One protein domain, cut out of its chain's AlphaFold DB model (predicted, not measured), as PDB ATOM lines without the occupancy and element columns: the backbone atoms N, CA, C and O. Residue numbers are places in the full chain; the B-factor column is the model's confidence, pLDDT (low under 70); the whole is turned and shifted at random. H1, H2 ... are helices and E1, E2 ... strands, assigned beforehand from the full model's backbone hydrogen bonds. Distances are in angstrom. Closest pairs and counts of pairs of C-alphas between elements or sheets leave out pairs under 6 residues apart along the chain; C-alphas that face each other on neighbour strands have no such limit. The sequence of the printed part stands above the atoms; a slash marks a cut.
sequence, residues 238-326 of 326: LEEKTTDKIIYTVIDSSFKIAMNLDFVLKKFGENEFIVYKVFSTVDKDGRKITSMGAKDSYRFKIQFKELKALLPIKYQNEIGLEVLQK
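Overview. This is residues 238 to 326 of the 326 residues of an uncharacterized protein of Flavobacterium pallidum (UniProt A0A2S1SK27). Two small antiparallel sheets of four strands are partly face to face as a sandwich, and the far part of the E5 and E6 hairpin, with its turn at residues 283 to 287, sticks out at one end as a long arm. The short helix H1 sits at one side of the sandwich and meets both sheets. The printed part has 89 residues, with eight named strands and one named helix in the order E1 E2 E3 E4 E5 E6 E7 H1 E8; the sheets run E1 E2 E3 E8 and E4 E5 E6 E7, and the class is mostly strand. It is compact by its radius of gyration of the C-alphas, 13.9 A, yet the arm stretches the spans to 49 by 24 by 23 A.

Along the chain. Find C-alpha 238 at (-23.980, -42.421, 6.643), where E1, residues 238 to 241, begins. E2 follows at 245 to 250, E3 at 255 to 260, 17.3 A long, and E4 at 263 to 267. From C-alpha 272 at (-11.594, -47.428, -4.333), E5 runs 32.2 A to residue 282. E6, residues 288 to 303, is the longest strand by residues, 36.3 A from end to end, and bends by 67 degrees at residue 295. Then come E7, residues 308 to 310, H1, residues 313 to 319, and E8, residues 322 to 325, which ends at C-alpha 325 (-20.395, -32.238, -3.246).

Arrangement. Start with the meander E1 E2 E3, each strand the antiparallel neighbour of the one before: N 240 and O 247 are 2.9 A apart, and N 248 and O 257 2.8 A. E8 is antiparallel to E3, with N 256 and O 324 at 2.8 A. The second meander is E4 E5 E6 E7, a strongly twisted sheet; look for N 264 and O 276 at 2.9 A, N 281 and O 289 at 2.9 A, and N 303 and O 308 at 2.8 A. Its pairing is staggered: E6 pairs with E5 over residues 288 to 301 and with E7 over 301 to 303. In the sandwich, two sheets face to face, the facing parts are 10.2 A centre to centre and the strands of the one stand at 40 degrees to those of the other. H1 only grazes each sheet; its Ile 319 has its C-alpha 5.9 A from that of Asn 260, the closest pair of H1 and E3. In H1 every O i to N i+4 pair is within hydrogen-bond range.

Size, cuts and confidence. The C-alphas of Asp 285 and Lys 305, the two farthest apart, are 48.7 A from each other. The printed part has no cut, the links between its elements are tight, and it ends at residue 326, the chain's last. The mean pLDDT of the printed part is 86.5; look for values under 70 at residues 288 to 291 and 293 to 294, in E6.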
ATOM      1  N   LEU A 238     -22.603 -42.701   6.238       85.50
ATOM      2  CA  LEU A 238     -23.980 -42.421   6.643       85.50
ATOM      3  C   LEU A 238     -24.884 -42.642   5.429       85.50
ATOM      4  O   LEU A 238     -24.626 -42.075   4.367       85.50
ATOM      5  N   GLU A 239     -25.914 -43.467   5.588       87.19
ATOM      6  CA  GLU A 239     -26.860 -43.799   4.522       87.19
ATOM      7  C   GLU A 239     -28.159 -43.007   4.677       87.19
ATOM      8  O   GLU A 239     -28.786 -43.015   5.737       87.19
ATOM      9  N   GLU A 240     -28.591 -42.367   3.596       87.88
ATOM     10  CA  GLU A 240     -29.889 -41.711   3.475       87.88
ATOM     11  C   GLU A 240     -30.640 -42.319   2.290       87.88
ATOM     12  O   GLU A 240     -30.092 -42.453   1.196       87.88
ATOM     13  N   LYS A 241     -31.898 -42.719   2.495       87.62
ATOM     14  CA  LYS A 241     -32.743 -43.263   1.427       87.62
ATOM     15  C   LYS A 241     -33.761 -42.227   0.989       87.62
ATOM     16  O   LYS A 241     -34.493 -41.683   1.812       87.62
ATOM     17  N   THR A 242     -33.825 -42.018  -0.315       88.50
ATOM     18  CA  THR A 242     -34.826 -41.196  -0.996       88.50
ATOM     19  C   THR A 242     -35.819 -42.098  -1.734       88.50
ATOM     20  O   THR A 242     -35.767 -43.326  -1.611       88.50
ATOM     21  N   THR A 243     -36.750 -41.507  -2.482       86.88
ATOM     22  CA  THR A 243     -37.753 -42.257  -3.250       86.88
ATOM     23  C   THR A 243     -37.129 -43.123  -4.347       86.88
ATOM     24  O   THR A 243     -37.647 -44.199  -4.634       86.88
ATOM     25  N   ASP A 244     -36.026 -42.677  -4.944       88.88
ATOM     26  CA  ASP A 244     -35.396 -43.284  -6.118       88.88
ATOM     27  C   ASP A 244     -33.932 -43.698  -5.892       88.88
ATOM     28  O   ASP A 244     -33.417 -44.543  -6.629       88.88
ATOM     29  N   LYS A 245     -33.266 -43.168  -4.855       92.56
ATOM     30  CA  LYS A 245     -31.832 -43.390  -4.615       92.56
ATOM     31  C   LYS A 245     -31.453 -43.667  -3.167       92.56
ATOM     32  O   LYS A 245     -32.121 -43.226  -2.228       92.56
ATOM     33  N   ILE A 246     -30.310 -44.325  -2.992       90.56
ATOM     34  CA  ILE A 246     -29.549 -44.362  -1.738       90.56
ATOM     35  C   ILE A 246     -28.387 -43.380  -1.863       90.56
ATOM     36  O   ILE A 246     -27.643 -43.418  -2.843       90.56
ATOM     37  N   ILE A 247     -28.230 -42.512  -0.869       92.25
ATOM     38  CA  ILE A 247     -27.150 -41.538  -0.762       92.25
ATOM     39  C   ILE A 247     -26.219 -41.974   0.370       92.25
ATOM     40  O   ILE A 247     -26.614 -42.063   1.530       92.25
ATOM     41  N   TYR A 248     -24.961 -42.215   0.026       91.12
ATOM     42  CA  TYR A 248     -23.877 -42.565   0.931       91.12
ATOM     43  C   TYR A 248     -23.018 -41.329   1.195       91.12
ATOM     44  O   TYR A 248     -22.298 -40.853   0.315       91.12
ATOM     45  N   THR A 249     -23.057 -40.807   2.417       88.62
ATOM     46  CA  THR A 249     -22.121 -39.771   2.869       88.62
ATOM     47  C   THR A 249     -20.890 -40.450   3.452       88.62
ATOM     48  O   THR A 249     -20.976 -41.079   4.506       88.62
ATOM     49  N   VAL A 250     -19.741 -40.330   2.783       82.81
ATOM     50  CA  VAL A 250     -18.488 -40.920   3.276       82.81
ATOM     51  C   VAL A 250     -17.966 -40.066   4.431       82.81
ATOM     52  O   VAL A 250     -17.774 -38.855   4.270       82.81
ATOM     53  N   ILE A 251     -17.763 -40.690   5.594       80.62
ATOM     54  CA  ILE A 251     -17.258 -40.013   6.796       80.62
ATOM     55  C   ILE A 251     -15.877 -39.405   6.491       80.62
ATOM     56  O   ILE A 251     -15.087 -39.990   5.752       80.62
ATOM     57  N   ASP A 252     -15.626 -38.197   7.006       78.06
ATOM     58  CA  ASP A 252     -14.394 -37.414   6.798       78.06
ATOM     59  C   ASP A 252     -14.062 -37.063   5.336       78.06
ATOM     60  O   ASP A 252     -12.925 -36.738   4.998       78.06
ATOM     61  N   SER A 253     -15.069 -37.067   4.459       78.44
ATOM     62  CA  SER A 253     -14.934 -36.620   3.073       78.44
ATOM     63  C   SER A 253     -15.796 -35.393   2.756       78.44
ATOM     64  O   SER A 253     -16.770 -35.077   3.448       78.44
ATOM     65  N   SER A 254     -15.451 -34.713   1.661       84.00
ATOM     66  CA  SER A 254     -16.203 -33.576   1.124       84.00
ATOM     67  C   SER A 254     -17.271 -33.974   0.102       84.00
ATOM     68  O   SER A 254     -17.772 -33.100  -0.602       84.00
ATOM     69  N   PHE A 255     -17.596 -35.260  -0.040       88.12
ATOM     70  CA  PHE A 255     -18.499 -35.725  -1.088       88.12
ATOM     71  C   PHE A 255     -19.502 -36.770  -0.587       88.12
ATOM     72  O   PHE A 255     -19.360 -37.369   0.480       88.12
ATOM     73  N   LYS A 256     -20.540 -36.971  -1.391       92.31
ATOM     74  CA  LYS A 256     -21.558 -38.008  -1.239       92.31
ATOM     75  C   LYS A 256     -21.617 -38.824  -2.525       92.31
ATOM     76  O   LYS A 256     -21.271 -38.323  -3.594       92.31
ATOM     77  N   ILE A 257     -22.052 -40.072  -2.427       93.00
ATOM     78  CA  ILE A 257     -22.291 -40.936  -3.583       93.00
ATOM     79  C   ILE A 257     -23.768 -41.311  -3.587       93.00
ATOM     80  O   ILE A 257     -24.236 -41.890  -2.613       93.00
ATOM     81  N   ALA A 258     -24.489 -41.005  -4.658       94.12
ATOM     82  CA  ALA A 258     -25.863 -41.457  -4.855       94.12
ATOM     83  C   ALA A 258     -25.918 -42.582  -5.898       94.12
ATOM     84  O   ALA A 258     -25.107 -42.608  -6.823       94.12
ATOM     85  N   MET A 259     -26.852 -43.520  -5.734       94.19
ATOM     86  CA  MET A 259     -27.107 -44.625  -6.670       94.19
ATOM     87  C   MET A 259     -28.537 -45.146  -6.555       94.19
ATOM     88  O   MET A 259     -29.221 -44.855  -5.572       94.19
ATOM     89  N   ASN A 260     -28.980 -45.935  -7.533       93.56
ATOM     90  CA  ASN A 260     -30.308 -46.553  -7.523       93.56
ATOM     91  C   ASN A 260     -30.498 -47.492  -6.310       93.56
ATOM     92  O   ASN A 260     -29.545 -48.080  -5.795       93.56
ATOM     93  N   LEU A 261     -31.751 -47.655  -5.865       86.56
ATOM     94  CA  LEU A 261     -32.120 -48.440  -4.671       86.56
ATOM     95  C   LEU A 261     -31.749 -49.933  -4.724       86.56
ATOM     96  O   LEU A 261     -31.706 -50.585  -3.679       86.56
ATOM     97  N   ASP A 262     -31.528 -50.489  -5.915       86.44
ATOM     98  CA  ASP A 262     -31.156 -51.888  -6.125       86.44
ATOM     99  C   ASP A 262     -29.647 -52.139  -6.013       86.44
ATOM    100  O   ASP A 262     -29.207 -53.272  -6.212       86.44
ATOM    101  N   PHE A 263     -28.857 -51.128  -5.643       88.50
ATOM    102  CA  PHE A 263     -27.415 -51.241  -5.467       88.50
ATOM    103  C   PHE A 263     -26.962 -50.905  -4.048       88.50
ATOM    104  O   PHE A 263     -27.578 -50.115  -3.338       88.50
ATOM    105  N   VAL A 264     -25.845 -51.512  -3.645       88.38
ATOM    106  CA  VAL A 264     -25.153 -51.206  -2.389       88.38
ATOM    107  C   VAL A 264     -23.689 -50.898  -2.627       88.38
ATOM    108  O   VAL A 264     -23.016 -51.575  -3.406       88.38
ATOM    109  N   LEU A 265     -23.189 -49.900  -1.908       88.75
ATOM    110  CA  LEU A 265     -21.803 -49.458  -1.953       88.75
ATOM    111  C   LEU A 265     -20.979 -50.102  -0.834       88.75
ATOM    112  O   LEU A 265     -21.384 -50.124   0.326       88.75
ATOM    113  N   LYS A 266     -19.766 -50.545  -1.159       88.00
ATOM    114  CA  LYS A 266     -18.699 -50.794  -0.186       88.00
ATOM    115  C   LYS A 266     -17.448 -50.034  -0.601       88.00
ATOM    116  O   LYS A 266     -17.127 -49.941  -1.786       88.00
ATOM    117  N   LYS A 267     -16.709 -49.521   0.375       85.31
ATOM    118  CA  LYS A 267     -15.380 -48.952   0.160       85.31
ATOM    119  C   LYS A 267     -14.331 -50.025   0.453       85.31
ATOM    120  O   LYS A 267     -14.485 -50.835   1.363       85.31
ATOM    121  N   PHE A 268     -13.332 -50.103  -0.422       79.62
ATOM    122  CA  PHE A 268     -12.286 -51.136  -0.419       79.62
ATOM    123  C   PHE A 268     -10.893 -50.542  -0.169       79.62
ATOM    124  O   PHE A 268      -9.979 -51.237   0.262       79.62
ATOM    125  N   GLY A 269     -10.731 -49.242  -0.415       78.88
ATOM    126  CA  GLY A 269      -9.512 -48.490  -0.150       78.88
ATOM    127  C   GLY A 269      -9.824 -47.006  -0.009       78.88
ATOM    128  O   GLY A 269     -10.985 -46.610  -0.020       78.88
ATOM    129  N   GLU A 270      -8.796 -46.167   0.100       81.31
ATOM    130  CA  GLU A 270      -8.978 -44.725   0.316       81.31
ATOM    131  C   GLU A 270      -9.897 -44.087  -0.738       81.31
ATOM    132  O   GLU A 270     -10.813 -43.351  -0.380       81.31
ATOM    133  N   ASN A 271      -9.704 -44.439  -2.013       87.31
ATOM    134  CA  ASN A 271     -10.476 -43.937  -3.148       87.31
ATOM    135  C   ASN A 271     -11.070 -45.031  -4.041       87.31
ATOM    136  O   ASN A 271     -11.481 -44.729  -5.162       87.31
ATOM    137  N   GLU A 272     -11.097 -46.280  -3.577       90.56
ATOM    138  CA  GLU A 272     -11.594 -47.428  -4.333       90.56
ATOM    139  C   GLU A 272     -12.911 -47.932  -3.747       90.56
ATOM    140  O   GLU A 272     -13.037 -48.171  -2.542       90.56
ATOM    141  N   PHE A 273     -13.882 -48.113  -4.634       91.75
ATOM    142  CA  PHE A 273     -15.258 -48.439  -4.310       91.75
ATOM    143  C   PHE A 273     -15.706 -49.651  -5.109       91.75
ATOM    144  O   PHE A 273     -15.289 -49.847  -6.253       91.75
ATOM    145  N   ILE A 274     -16.575 -50.450  -4.505       91.81
ATOM    146  CA  ILE A 274     -17.284 -51.530  -5.168       91.81
ATOM    147  C   ILE A 274     -18.783 -51.376  -4.940       91.81
ATOM    148  O   ILE A 274     -19.234 -51.116  -3.828       91.81
ATOM    149  N   VAL A 275     -19.546 -51.532  -6.010       91.06
ATOM    150  CA  VAL A 275     -21.002 -51.492  -6.008       91.06
ATOM    151  C   VAL A 275     -21.515 -52.865  -6.408       91.06
ATOM    152  O   VAL A 275     -21.004 -53.461  -7.357       91.06
ATOM    153  N   TYR A 276     -22.508 -53.368  -5.682       89.06
ATOM    154  CA  TYR A 276     -23.153 -54.649  -5.956       89.06
ATOM    155  C   TYR A 276     -24.637 -54.449  -6.189       89.06
ATOM    156  O   TYR A 276     -25.287 -53.755  -5.406       89.06
ATOM    157  N   LYS A 277     -25.180 -55.120  -7.204       86.31
ATOM    158  CA  LYS A 277     -26.625 -55.280  -7.317       86.31
ATOM    159  C   LYS A 277     -27.144 -56.199  -6.214       86.31
ATOM    160  O   LYS A 277     -26.564 -57.250  -5.928       86.31
ATOM    161  N   VAL A 278     -28.244 -55.795  -5.597       82.56
ATOM    162  CA  VAL A 278     -28.912 -56.521  -4.526       82.56
ATOM    163  C   VAL A 278     -30.082 -57.299  -5.101       82.56
ATOM    164  O   VAL A 278     -31.066 -56.725  -5.566       82.56
ATOM    165  N   PHE A 279     -30.020 -58.622  -5.001       74.62
ATOM    166  CA  PHE A 279     -31.139 -59.486  -5.355       74.62
ATOM    167  C   PHE A 279     -31.859 -59.911  -4.087       74.62
ATOM    168  O   PHE A 279     -31.265 -60.516  -3.198       74.62
ATOM    169  N   SER A 280     -33.145 -59.590  -4.000       72.62
ATOM    170  CA  SER A 280     -34.007 -60.055  -2.920       72.62
ATOM    171  C   SER A 280     -34.943 -61.131  -3.447       72.62
ATOM    172  O   SER A 280     -35.762 -60.861  -4.322       72.62
ATOM    173  N   THR A 281     -34.847 -62.332  -2.894       72.56
ATOM    174  CA  THR A 281     -35.800 -63.421  -3.132       72.56
ATOM    175  C   THR A 281     -36.506 -63.762  -1.832       72.56
ATOM    176  O   THR A 281     -35.940 -63.582  -0.758       72.56
ATOM    177  N   VAL A 282     -37.734 -64.261  -1.908       75.56
ATOM    178  CA  VAL A 282     -38.427 -64.816  -0.742       75.56
ATOM    179  C   VAL A 282     -38.247 -66.329  -0.783       75.56
ATOM    180  O   VAL A 282     -38.475 -66.940  -1.827       75.56
ATOM    181  N   ASP A 283     -37.765 -66.922   0.306       74.44
ATOM    182  CA  ASP A 283     -37.641 -68.374   0.409       74.44
ATOM    183  C   ASP A 283     -39.002 -69.053   0.619       74.44
ATOM    184  O   ASP A 283     -40.052 -68.411   0.695       74.44
ATOM    185  N   LYS A 284     -38.989 -70.388   0.694       78.38
ATOM    186  CA  LYS A 284     -40.206 -71.192   0.876       78.38
ATOM    187  C   LYS A 284     -40.913 -70.929   2.214       78.38
ATOM    188  O   LYS A 284     -42.099 -71.223   2.314       78.38
ATOM    189  N   ASP A 285     -40.214 -70.349   3.187       81.25
ATOM    190  CA  ASP A 285     -40.720 -70.031   4.524       81.25
ATOM    191  C   ASP A 285     -41.138 -68.552   4.650       81.25
ATOM    192  O   ASP A 285     -41.423 -68.070   5.749       81.25
ATOM    193  N   GLY A 286     -41.164 -67.802   3.542       75.19
ATOM    194  CA  GLY A 286     -41.540 -66.388   3.537       75.19
ATOM    195  C   GLY A 286     -40.425 -65.435   3.984       75.19
ATOM    196  O   GLY A 286     -40.679 -64.241   4.163       75.19
ATOM    197  N   ARG A 287     -39.186 -65.910   4.166       72.81
ATOM    198  CA  ARG A 287     -38.054 -65.074   4.592       72.81
ATOM    199  C   ARG A 287     -37.401 -64.414   3.388       72.81
ATOM    200  O   ARG A 287     -37.124 -65.047   2.371       72.81
ATOM    201  N   LYS A 288     -37.106 -63.121   3.515       68.81
ATOM    202  CA  LYS A 288     -36.372 -62.365   2.498       68.81
ATOM    203  C   LYS A 288     -34.890 -62.749   2.544       68.81
ATOM    204  O   LYS A 288     -34.180 -62.374   3.473       68.81
ATOM    205  N   ILE A 289     -34.428 -63.472   1.531       64.25
ATOM    206  CA  ILE A 289     -33.016 -63.742   1.276       64.25
ATOM    207  C   ILE A 289     -32.477 -62.627   0.388       64.25
ATOM    208  O   ILE A 289     -32.933 -62.433  -0.741       64.25
ATOM    209  N   THR A 290     -31.481 -61.915   0.897       69.00
ATOM    210  CA  THR A 290     -30.736 -60.916   0.137       69.00
ATOM    211  C   THR A 290     -29.426 -61.539  -0.325       69.00
ATOM    212  O   THR A 290     -28.639 -61.998   0.500       69.00
ATOM    213  N   SER A 291     -29.173 -61.551  -1.631       69.00
ATOM    214  CA  SER A 291     -27.907 -62.004  -2.205       69.00
ATOM    215  C   SER A 291     -27.194 -60.861  -2.924       69.00
ATOM    216  O   SER A 291     -27.812 -60.012  -3.568       69.00
ATOM    217  N   MET A 292     -25.873 -60.841  -2.759       70.44
ATOM    218  CA  MET A 292     -24.927 -59.950  -3.424       70.44
ATOM    219  C   MET A 292     -23.847 -60.848  -4.016       70.44
ATOM    220  O   MET A 292     -23.368 -61.754  -3.332       70.44
ATOM    221  N   GLY A 293     -23.476 -60.632  -5.273       63.91
ATOM    222  CA  GLY A 293     -22.547 -61.518  -5.965       63.91
ATOM    223  C   GLY A 293     -21.591 -60.785  -6.889       63.91
ATOM    224  O   GLY A 293     -21.722 -59.592  -7.138       63.91
ATOM    225  N   ALA A 294     -20.623 -61.538  -7.408       65.00
ATOM    226  CA  ALA A 294     -19.707 -61.096  -8.454       65.00
ATOM    227  C   ALA A 294     -20.443 -60.626  -9.718       65.00
ATOM    228  O   ALA A 294     -19.994 -59.704 -10.395       65.00
ATOM    229  N   LYS A 295     -21.586 -61.246 -10.019       75.25
ATOM    230  CA  LYS A 295     -22.474 -60.841 -11.103       75.25
ATOM    231  C   LYS A 295     -23.176 -59.526 -10.745       75.25
ATOM    232  O   LYS A 295     -23.718 -59.399  -9.653       75.25
ATOM    233  N   ASP A 296     -23.164 -58.593 -11.685       84.38
ATOM    234  CA  ASP A 296     -23.656 -57.220 -11.568       84.38
ATOM    235  C   ASP A 296     -22.915 -56.427 -10.477       84.38
ATOM    236  O   ASP A 296     -23.509 -55.756  -9.629       84.38
ATOM    237  N   SER A 297     -21.579 -56.536 -10.508       91.62
ATOM    238  CA  SER A 297     -20.667 -55.801  -9.629       91.62
ATOM    239  C   SER A 297     -19.773 -54.831 -10.398       91.62
ATOM    240  O   SER A 297     -19.299 -55.130 -11.497       91.62
ATOM    241  N   TYR A 298     -19.518 -53.675  -9.787       95.06
ATOM    242  CA  TYR A 298     -18.803 -52.549 -10.382       95.06
ATOM    243  C   TYR A 298     -17.732 -52.073  -9.411       95.06
ATOM    244  O   TYR A 298     -18.057 -51.545  -8.354       95.06
ATOM    245  N   ARG A 299     -16.452 -52.228  -9.751       94.88
ATOM    246  CA  ARG A 299     -15.337 -51.668  -8.979       94.88
ATOM    247  C   ARG A 299     -14.694 -50.521  -9.738       94.88
ATOM    248  O   ARG A 299     -14.319 -50.679 -10.899       94.88
ATOM    249  N   PHE A 300     -14.518 -49.390  -9.078       95.81
ATOM    250  CA  PHE A 300     -13.939 -48.194  -9.681       95.81
ATOM    251  C   PHE A 300     -13.283 -47.314  -8.621       95.81
ATOM    252  O   PHE A 300     -13.418 -47.541  -7.417       95.81
ATOM    253  N   LYS A 301     -12.560 -46.293  -9.079       94.56
ATOM    254  CA  LYS A 301     -11.994 -45.263  -8.208       94.56
ATOM    255  C   LYS A 301     -12.749 -43.951  -8.335       94.56
ATOM    256  O   LYS A 301     -13.339 -43.694  -9.379       94.56
ATOM    257  N   ILE A 302     -12.671 -43.099  -7.320       92.44
ATOM    258  CA  ILE A 302     -13.154 -41.717  -7.402       92.44
ATOM    259  C   ILE A 302     -11.967 -40.752  -7.390       92.44
ATOM    260  O   ILE A 302     -11.056 -40.863  -6.568       92.44
ATOM    261  N   GLN A 303     -11.986 -39.785  -8.305       90.06
ATOM    262  CA  GLN A 303     -11.087 -38.640  -8.303       90.06
ATOM    263  C   GLN A 303     -11.746 -37.505  -7.511       90.06
ATOM    264  O   GLN A 303     -12.638 -36.820  -8.010       90.06
ATOM    265  N   PHE A 304     -11.353 -37.354  -6.243       83.62
ATOM    266  CA  PHE A 304     -12.082 -36.522  -5.279       83.62
ATOM    267  C   PHE A 304     -12.105 -35.029  -5.607       83.62
ATOM    268  O   PHE A 304     -13.111 -34.381  -5.343       83.62
ATOM    269  N   LYS A 305     -11.035 -34.474  -6.193       84.75
ATOM    270  CA  LYS A 305     -10.974 -33.034  -6.506       84.75
ATOM    271  C   LYS A 305     -11.979 -32.638  -7.588       84.75
ATOM    272  O   LYS A 305     -12.517 -31.541  -7.558       84.75
ATOM    273  N   GLU A 306     -12.213 -33.531  -8.540       88.06
ATOM    274  CA  GLU A 306     -13.087 -33.319  -9.689       88.06
ATOM    275  C   GLU A 306     -14.457 -33.986  -9.512       88.06
ATOM    276  O   GLU A 306     -15.286 -33.879 -10.410       88.06
ATOM    277  N   LEU A 307     -14.679 -34.680  -8.386       90.31
ATOM    278  CA  LEU A 307     -15.882 -35.468  -8.096       90.31
ATOM    279  C   LEU A 307     -16.233 -36.434  -9.239       90.31
ATOM    280  O   LEU A 307     -17.383 -36.560  -9.647       90.31
ATOM    281  N   LYS A 308     -15.224 -37.120  -9.789       91.81
ATOM    282  CA  LYS A 308     -15.409 -38.046 -10.918       91.81
ATOM    283  C   LYS A 308     -15.294 -39.490 -10.474       91.81
ATOM    284  O   LYS A 308     -14.252 -39.894  -9.962       91.81
ATOM    285  N   ALA A 309     -16.312 -40.294 -10.760       95.94
ATOM    286  CA  ALA A 309     -16.166 -41.741 -10.766       95.94
ATOM    287  C   ALA A 309     -15.397 -42.171 -12.026       95.94
ATOM    288  O   ALA A 309     -15.819 -41.905 -13.150       95.94
ATOM    289  N   LEU A 310     -14.260 -42.839 -11.842       96.62
ATOM    290  CA  LEU A 310     -13.421 -43.385 -12.911       96.62
ATOM    291  C   LEU A 310     -14.010 -44.713 -13.405       96.62
ATOM    292  O   LEU A 310     -13.425 -45.784 -13.246       96.62
ATOM    293  N   LEU A 311     -15.209 -44.614 -13.973       97.50
ATOM    294  CA  LEU A 311     -16.019 -45.691 -14.527       97.50
ATOM    295  C   LEU A 311     -16.637 -45.185 -15.842       97.50
ATOM    296  O   LEU A 311     -17.046 -44.026 -15.884       97.50
ATOM    297  N   PRO A 312     -16.735 -45.983 -16.919       98.12
ATOM    298  CA  PRO A 312     -17.382 -45.505 -18.135       98.12
ATOM    299  C   PRO A 312     -18.827 -45.034 -17.916       98.12
ATOM    300  O   PRO A 312     -19.584 -45.688 -17.199       98.12
ATOM    301  N   ILE A 313     -19.227 -43.940 -18.579       97.12
ATOM    302  CA  ILE A 313     -20.542 -43.283 -18.384       97.12
ATOM    303  C   ILE A 313     -21.712 -44.264 -18.526       97.12
ATOM    304  O   ILE A 313     -22.650 -44.221 -17.737       97.12
ATOM    305  N   LYS A 314     -21.641 -45.200 -19.483       96.56
ATOM    306  CA  LYS A 314     -22.687 -46.217 -19.690       96.56
ATOM    307  C   LYS A 314     -22.995 -47.022 -18.416       96.56
ATOM    308  O   LYS A 314     -24.161 -47.256 -18.128       96.56
ATOM    309  N   TYR A 315     -21.972 -47.369 -17.634       97.06
ATOM    310  CA  TYR A 315     -22.124 -48.126 -16.389       97.06
ATOM    311  C   TYR A 315     -22.529 -47.235 -15.213       97.06
ATOM    312  O   TYR A 315     -23.233 -47.689 -14.320       97.06
ATOM    313  N   GLN A 316     -22.117 -45.963 -15.213       97.31
ATOM    314  CA  GLN A 316     -22.613 -44.993 -14.231       97.31
ATOM    315  C   GLN A 316     -24.126 -44.809 -14.375       97.31
ATOM    316  O   GLN A 316     -24.849 -44.896 -13.388       97.31
ATOM    317  N   ASN A 317     -24.605 -44.640 -15.611       96.62
ATOM    318  CA  ASN A 317     -26.030 -44.514 -15.911       96.62
ATOM    319  C   ASN A 317     -26.812 -45.776 -15.522       96.62
ATOM    320  O   ASN A 317     -27.911 -45.669 -14.988       96.62
ATOM    321  N   GLU A 318     -26.241 -46.961 -15.759       94.81
ATOM    322  CA  GLU A 318     -26.862 -48.247 -15.413       94.81
ATOM    323  C   GLU A 318     -27.146 -48.383 -13.910       94.81
ATOM    324  O   GLU A 318     -28.218 -48.845 -13.525       94.81
ATOM    325  N   ILE A 319     -26.217 -47.935 -13.060       94.81
ATOM    326  CA  ILE A 319     -26.358 -48.021 -11.596       94.81
ATOM    327  C   ILE A 319     -26.896 -46.724 -10.961       94.81
ATOM    328  O   ILE A 319     -27.029 -46.635  -9.739       94.81
ATOM    329  N   GLY A 320     -27.190 -45.704 -11.777       95.94
ATOM    330  CA  GLY A 320     -27.623 -44.379 -11.323       95.94
ATOM    331  C   GLY A 320     -26.576 -43.627 -10.495       95.94
ATOM    332  O   GLY A 320     -26.947 -42.866  -9.602       95.94
ATOM    333  N   LEU A 321     -25.283 -43.874 -10.745       96.56
ATOM    334  CA  LEU A 321     -24.174 -43.338  -9.957       96.56
ATOM    335  C   LEU A 321     -24.021 -41.827 -10.132       96.56
ATOM    336  O   LEU A 321     -23.792 -41.342 -11.237       96.56
ATOM    337  N   GLU A 322     -23.996 -41.106  -9.016       95.62
ATOM    338  CA  GLU A 322     -23.639 -39.690  -8.960       95.62
ATOM    339  C   GLU A 322     -22.656 -39.438  -7.817       95.62
ATOM    340  O   GLU A 322     -22.826 -39.952  -6.712       95.62
ATOM    341  N   VAL A 323     -21.632 -38.623  -8.068       93.62
ATOM    342  CA  VAL A 323     -20.708 -38.141  -7.034       93.62
ATOM    343  C   VAL A 323     -21.015 -36.667  -6.795       93.62
ATOM    344  O   VAL A 323     -20.866 -35.836  -7.688       93.62
ATOM    345  N   LEU A 324     -21.485 -36.353  -5.594       92.25
ATOM    346  CA  LEU A 324     -22.039 -35.055  -5.229       92.25
ATOM    347  C   LEU A 324     -21.121 -34.354  -4.230       92.25
ATOM    348  O   LEU A 324     -20.520 -35.000  -3.375       92.25
ATOM    349  N   GLN A 325     -21.044 -33.028  -4.293       91.12
ATOM    350  CA  GLN A 325     -20.395 -32.238  -3.246       91.12
ATOM    351  C   GLN A 325     -21.243 -32.303  -1.962       91.12
ATOM    352  O   GLN A 325     -22.474 -32.268  -2.036       91.12
ATOM    353  N   LYS A 326     -20.592 -32.441  -0.800       83.56
ATOM    354  CA  LYS A 326     -21.274 -32.495   0.501       83.56
ATOM    355  C   LYS A 326     -21.977 -31.190   0.853       83.56
ATOM    356  O   LYS A 326     -21.349 -30.125   0.654       83.56
TER     357      LYS A 326